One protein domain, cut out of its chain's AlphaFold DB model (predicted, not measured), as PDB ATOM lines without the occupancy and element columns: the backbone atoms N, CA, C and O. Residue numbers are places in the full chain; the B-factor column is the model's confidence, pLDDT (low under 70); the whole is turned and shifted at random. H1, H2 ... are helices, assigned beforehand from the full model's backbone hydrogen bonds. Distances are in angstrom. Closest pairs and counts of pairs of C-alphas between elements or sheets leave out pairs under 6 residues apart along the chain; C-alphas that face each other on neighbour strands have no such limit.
ATOM      1  N   PRO A  11     172.459 195.329 149.899       76.62
ATOM      2  CA  PRO A  11     171.106 195.841 150.091       76.62
ATOM      3  C   PRO A  11     170.848 197.110 149.267       76.62
ATOM      4  O   PRO A  11     171.612 198.075 149.335       76.62
ATOM      5  N   ASP A  12     169.743 197.122 148.520       81.44
ATOM      6  CA  ASP A  12     169.226 198.290 147.796       81.44
ATOM      7  C   ASP A  12     167.812 198.599 148.315       81.44
ATOM      8  O   ASP A  12     166.832 198.062 147.790       81.44
ATOM      9  N   PRO A  13     167.676 199.436 149.359       81.44
ATOM     10  CA  PRO A  13     166.397 199.661 150.027       81.44
ATOM     11  C   PRO A  13     165.367 200.394 149.154       81.44
ATOM     12  O   PRO A  13     164.174 200.335 149.448       81.44
ATOM     13  N   GLU A  14     165.782 201.066 148.072       82.94
ATOM     14  CA  GLU A  14     164.846 201.719 147.147       82.94
ATOM     15  C   GLU A  14     164.127 200.705 146.248       82.94
ATOM     16  O   GLU A  14     162.979 200.917 145.844       82.94
ATOM     17  N   ARG A  15     164.796 199.594 145.916       78.06
ATOM     18  CA  ARG A  15     164.260 198.555 145.023       78.06
ATOM     19  C   ARG A  15     163.792 197.307 145.764       78.06
ATOM     20  O   ARG A  15     162.814 196.696 145.334       78.06
ATOM     21  N   ASN A  16     164.457 196.979 146.864       80.38
ATOM     22  CA  ASN A  16     164.258 195.805 147.702       80.38
ATOM     23  C   ASN A  16     164.126 196.220 149.181       80.38
ATOM     24  O   ASN A  16     165.040 195.984 149.972       80.38
ATOM     25  N   PRO A  17     163.011 196.866 149.568       80.19
ATOM     26  CA  PRO A  17     162.846 197.404 150.920       80.19
ATOM     27  C   PRO A  17     162.861 196.319 152.007       80.19
ATOM     28  O   PRO A  17     163.236 196.603 153.141       80.19
ATOM     29  N   ASP A  18     162.486 195.089 151.649       82.25
ATOM     30  CA  ASP A  18     162.419 193.937 152.554       82.25
ATOM     31  C   ASP A  18     163.717 193.105 152.564       82.25
ATOM     32  O   ASP A  18     163.762 192.052 153.196       82.25
ATOM     33  N   ASP A  19     164.746 193.550 151.834       83.94
ATOM     34  CA  ASP A  19     166.064 192.913 151.723       83.94
ATOM     35  C   ASP A  19     166.017 191.401 151.414       83.94
ATOM     36  O   ASP A  19     166.764 190.587 151.954       83.94
ATOM     37  N   VAL A  20     165.099 190.991 150.532       84.12
ATOM     38  CA  VAL A  20     164.929 189.575 150.175       84.12
ATOM     39  C   VAL A  20     165.906 189.139 149.086       84.12
ATOM     40  O   VAL A  20     166.241 189.903 148.186       84.12
ATOM     41  N   LEU A  21     166.306 187.866 149.106       81.19
ATOM     42  CA  LEU A  21     167.231 187.299 148.113       81.19
ATOM     43  C   LEU A  21     166.574 187.038 146.747       81.19
ATOM     44  O   LEU A  21     167.213 187.140 145.703       81.19
ATOM     45  N   PHE A  22     165.286 186.683 146.731       82.50
ATOM     46  CA  PHE A  22     164.565 186.388 145.492       82.50
ATOM     47  C   PHE A  22     163.919 187.650 144.941       82.50
ATOM     48  O   PHE A  22     162.795 188.005 145.299       82.50
ATOM     49  N   ILE A  23     164.628 188.302 144.027       84.75
ATOM     50  CA  ILE A  23     164.194 189.536 143.376       84.75
ATOM     51  C   ILE A  23     163.993 189.348 141.869       84.75
ATOM     52  O   ILE A  23     164.432 188.388 141.236       84.75
ATOM     53  N   THR A  24     163.257 190.273 141.276       83.31
ATOM     54  CA  THR A  24     163.218 190.483 139.828       83.31
ATOM     55  C   THR A  24     164.509 191.160 139.363       83.31
ATOM     56  O   THR A  24     165.207 191.777 140.162       83.31
ATOM     57  N   GLU A  25     164.781 191.160 138.057       81.31
ATOM     58  CA  GLU A  25     165.900 191.926 137.472       81.31
ATOM     59  C   GLU A  25     165.850 193.425 137.814       81.31
ATOM     60  O   GLU A  25     166.865 194.113 137.814       81.31
ATOM     61  N   ARG A  26     164.659 193.949 138.131       81.81
ATOM     62  CA  ARG A  26     164.451 195.343 138.549       81.81
ATOM     63  C   ARG A  26     164.630 195.559 140.056       81.81
ATOM     64  O   ARG A  26     164.274 196.625 140.547       81.81
ATOM     65  N   GLY A  27     165.112 194.557 140.787       78.62
ATOM     66  CA  GLY A  27     165.383 194.620 142.222       78.62
ATOM     67  C   GLY A  27     164.168 194.432 143.130       78.62
ATOM     68  O   GLY A  27     164.326 194.378 144.337       78.62
ATOM     69  N   ARG A  28     162.955 194.291 142.580       83.31
ATOM     70  CA  ARG A  28     161.741 194.110 143.394       83.31
ATOM     71  C   ARG A  28     161.618 192.685 143.926       83.31
ATOM     72  O   ARG A  28     161.891 191.783 143.128       83.31
ATOM     73  N   PRO A  29     161.106 192.469 145.153       83.62
ATOM     74  CA  PRO A  29     160.749 191.146 145.656       83.62
ATOM     75  C   PRO A  29     159.941 190.348 144.632       83.62
ATOM     76  O   PRO A  29     159.015 190.864 143.996       83.62
ATOM     77  N   ARG A  30     160.321 189.089 144.425       83.88
ATOM     78  CA  ARG A  30     159.638 188.209 143.480       83.88
ATOM     79  C   ARG A  30     158.374 187.645 144.120       83.88
ATOM     80  O   ARG A  30     158.412 187.108 145.221       83.88
ATOM     81  N   ASP A  31     157.263 187.705 143.391       82.12
ATOM     82  CA  ASP A  31     156.026 187.059 143.823       82.12
ATOM     83  C   ASP A  31     156.193 185.520 143.861       82.12
ATOM     84  O   ASP A  31     156.759 184.948 142.917       82.12
ATOM     85  N   PRO A  32     155.684 184.817 144.892       77.31
ATOM     86  CA  PRO A  32     155.769 183.357 144.977       77.31
ATOM     87  C   PRO A  32     155.199 182.623 143.753       77.31
ATOM     88  O   PRO A  32     155.738 181.596 143.329       77.31
ATOM     89  N   SER A  33     154.138 183.146 143.133       79.62
ATOM     90  CA  SER A  33     153.554 182.566 141.919       79.62
ATOM     91  C   SER A  33     154.515 182.624 140.729       79.62
ATOM     92  O   SER A  33     154.555 181.686 139.927       79.62
ATOM     93  N   ALA A  34     155.356 183.661 140.653       83.44
ATOM     94  CA  ALA A  34     156.363 183.806 139.609       83.44
ATOM     95  C   ALA A  34     157.489 182.771 139.747       83.44
ATOM     96  O   ALA A  34     158.052 182.348 138.740       83.44
ATOM     97  N   VAL A  35     157.802 182.332 140.971       81.88
ATOM     98  CA  VAL A  35     158.751 181.233 141.224       81.88
ATOM     99  C   VAL A  35     158.166 179.897 140.756       81.88
ATOM    100  O   VAL A  35     158.844 179.108 140.097       81.88
ATOM    101  N   GLY A  36     156.871 179.681 141.010       85.31
ATOM    102  CA  GLY A  36     156.102 178.580 140.427       85.31
ATOM    103  C   GLY A  36     156.191 178.544 138.904       85.31
ATOM    104  O   GLY A  36     156.453 177.491 138.324       85.31
ATOM    105  N   GLU A  37     156.009 179.697 138.264       88.62
ATOM    106  CA  GLU A  37     156.043 179.805 136.808       88.62
ATOM    107  C   GLU A  37     157.429 179.546 136.217       88.62
ATOM    108  O   GLU A  37     157.529 178.823 135.228       88.62
ATOM    109  N   LEU A  38     158.500 180.018 136.861       88.88
ATOM    110  CA  LEU A  38     159.873 179.705 136.450       88.88
ATOM    111  C   LEU A  38     160.116 178.193 136.382       88.88
ATOM    112  O   LEU A  38     160.634 177.698 135.383       88.88
ATOM    113  N   LEU A  39     159.664 177.440 137.391       90.94
ATOM    114  CA  LEU A  39     159.782 175.982 137.374       90.94
ATOM    115  C   LEU A  39     158.927 175.348 136.261       90.94
ATOM    116  O   LEU A  39     159.331 174.354 135.661       90.94
ATOM    117  N   ARG A  40     157.747 175.902 135.942       91.56
ATOM    118  CA  ARG A  40     156.950 175.427 134.792       91.56
ATOM    119  C   ARG A  40     157.664 175.670 133.470       91.56
ATOM    120  O   ARG A  40     157.668 174.769 132.635       91.56
ATOM    121  N   MET A  41     158.247 176.853 133.292       94.00
ATOM    122  CA  MET A  41     159.005 177.209 132.095       94.00
ATOM    123  C   MET A  41     160.214 176.291 131.927       94.00
ATOM    124  O   MET A  41     160.324 175.652 130.886       94.00
ATOM    125  N   PHE A  42     161.019 176.127 132.979       94.62
ATOM    126  CA  PHE A  42     162.168 175.221 132.999       94.62
ATOM    127  C   PHE A  42     161.779 173.788 132.608       94.62
ATOM    128  O   PHE A  42     162.358 173.208 131.699       94.62
ATOM    129  N   ARG A  43     160.731 173.224 133.224       95.12
ATOM    130  CA  ARG A  43     160.260 171.859 132.914       95.12
ATOM    131  C   ARG A  43     159.804 171.693 131.471       95.12
ATOM    132  O   ARG A  43     159.933 170.609 130.920       95.12
ATOM    133  N   ARG A  44     159.216 172.738 130.884       94.94
ATOM    134  CA  ARG A  44     158.767 172.727 129.488       94.94
ATOM    135  C   ARG A  44     159.950 172.804 128.530       94.94
ATOM    136  O   ARG A  44     159.939 172.108 127.523       94.94
ATOM    137  N   GLU A  45     160.914 173.660 128.839       97.00
ATOM    138  CA  GLU A  45     162.100 173.902 128.020       97.00
ATOM    139  C   GLU A  45     163.044 172.697 128.022       97.00
ATOM    140  O   GLU A  45     163.410 172.223 126.955       97.00
ATOM    141  N   PHE A  46     163.327 172.134 129.199       96.31
ATOM    142  CA  PHE A  46     164.313 171.066 129.390       96.31
ATOM    143  C   PHE A  46     163.692 169.665 129.515       96.31
ATOM    144  O   PHE A  46     164.272 168.766 130.126       96.31
ATOM    145  N   LYS A  47     162.466 169.453 129.010       96.12
ATOM    146  CA  LYS A  47     161.777 168.154 129.143       96.12
ATOM    147  C   LYS A  47     162.605 166.982 128.578       96.12
ATOM    148  O   LYS A  47     162.673 165.960 129.263       96.12
ATOM    149  N   PRO A  48     163.206 167.072 127.374       95.06
ATOM    150  CA  PRO A  48     164.029 165.990 126.831       95.06
ATOM    151  C   PRO A  48     165.253 165.667 127.697       95.06
ATOM    152  O   PRO A  48     165.540 164.499 127.940       95.06
ATOM    153  N   GLU A  49     165.941 166.690 128.196       95.94
ATOM    154  CA  GLU A  49     167.151 166.579 129.009       95.94
ATOM    155  C   GLU A  49     166.838 165.978 130.378       95.94
ATOM    156  O   GLU A  49     167.530 165.065 130.825       95.94
ATOM    157  N   LEU A  50     165.749 166.426 131.010       94.00
ATOM    158  CA  LEU A  50     165.257 165.855 132.264       94.00
ATOM    159  C   LEU A  50     164.952 164.361 132.099       94.00
ATOM    160  O   LEU A  50     165.399 163.549 132.906       94.00
ATOM    161  N   LEU A  51     164.270 163.973 131.018       93.44
ATOM    162  CA  LEU A  51     163.995 162.560 130.745       93.44
ATOM    163  C   LEU A  51     165.273 161.753 130.486       93.44
ATOM    164  O   LEU A  51     165.360 160.612 130.938       93.44
ATOM    165  N   ALA A  52     166.267 162.330 129.805       93.62
ATOM    166  CA  ALA A  52     167.545 161.669 129.542       93.62
ATOM    167  C   ALA A  52     168.311 161.326 130.834       93.62
ATOM    168  O   ALA A  52     168.999 160.308 130.880       93.62
ATOM    169  N   ILE A  53     168.140 162.125 131.893       91.44
ATOM    170  CA  ILE A  53     168.701 161.858 133.229       91.44
ATOM    171  C   ILE A  53     167.733 161.100 134.158       91.44
ATOM    172  O   ILE A  53     167.973 160.996 135.358       91.44
ATOM    173  N   GLY A  54     166.625 160.571 133.624       91.31
ATOM    174  CA  GLY A  54     165.639 159.796 134.384       91.31
ATOM    175  C   GLY A  54     164.699 160.630 135.261       91.31
ATOM    176  O   GLY A  54     163.989 160.075 136.100       91.31
ATOM    177  N   VAL A  55     164.663 161.951 135.078       91.94
ATOM    178  CA  VAL A  55     163.748 162.859 135.774       91.94
ATOM    179  C   VAL A  55     162.519 163.116 134.908       91.94
ATOM    180  O   VAL A  55     162.574 163.772 133.872       91.94
ATOM    181  N   ASP A  56     161.360 162.659 135.365       92.56
ATOM    182  CA  ASP A  56     160.097 163.042 134.742       92.56
ATOM    183  C   ASP A  56     159.732 164.488 135.123       92.56
ATOM    184  O   ASP A  56     159.492 164.819 136.292       92.56
ATOM    185  N   ALA A  57     159.670 165.355 134.112       91.50
ATOM    186  CA  ALA A  57     159.304 166.757 134.252       91.50
ATOM    187  C   ALA A  57     157.932 166.969 134.921       91.50
ATOM    188  O   ALA A  57     157.725 167.997 135.564       91.50
ATOM    189  N   GLU A  58     156.986 166.031 134.824       89.69
ATOM    190  CA  GLU A  58     155.685 166.154 135.496       89.69
ATOM    191  C   GLU A  58     155.798 165.974 137.015       89.69
ATOM    192  O   GLU A  58     155.100 166.652 137.778       89.69
ATOM    193  N   TYR A  59     156.740 165.141 137.465       90.06
ATOM    194  CA  TYR A  59     157.010 164.892 138.883       90.06
ATOM    195  C   TYR A  59     158.046 165.853 139.487       90.06
ATOM    196  O   TYR A  59     158.189 165.916 140.716       90.06
TER     197      TYR A  59
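Overview. This is residues 11 to 59 of the 122 residues of an uncharacterized protein of Microbacterium sp. MEC084 (UniProt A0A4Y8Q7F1). Read from residue 11, this is a long, thin rod: a looped stretch with no named element, residues 11 to 31, makes one end, helix H1 forms the shaft, and the short helix H2 makes a corner with H1 near the other end. After H2, residues 53 to 59 turn back as a short tail. The printed part has 49 residues with two named helices, H1 then H2, and no named strand; the class is all helix, though 20 of the 49 residues are in named elements. It is extended, with a radius of gyration of the C-alphas of 15.0 A, and the C-alphas span 43 by 16 by 13 A.

Arrangement. Go past residues 11 to 31 to H1, residues 32 to 45, and then to H2, residues 47 to 52. The two helices are close but not clearly touching; look at Arg 43 and Leu 50, whose C-alphas are the closest of the two, 7.8 A apart. Their lines stand at a steep tilt of 62 degrees, and they run the same way. In H1 and H2 each backbone O i to N i+4 pair is within hydrogen-bond range.

Along the chain. Find C-alpha 32 at (155.769, 183.357, 144.977); from there H1 runs 20.4 A to C-alpha 45 at (162.100, 173.902, 128.020). Phe 46 alone makes the tight link. H2 then runs 8.7 A, from Lys 47 to C-alpha 52 at (167.545, 161.669, 129.542).

Size, cuts and confidence. The two C-alphas farthest apart are those of Glu 14 and Ala 52, 43.8 A. The printed part has no cut. The mean pLDDT of the printed part is 87.0, and no printed residue is under 70.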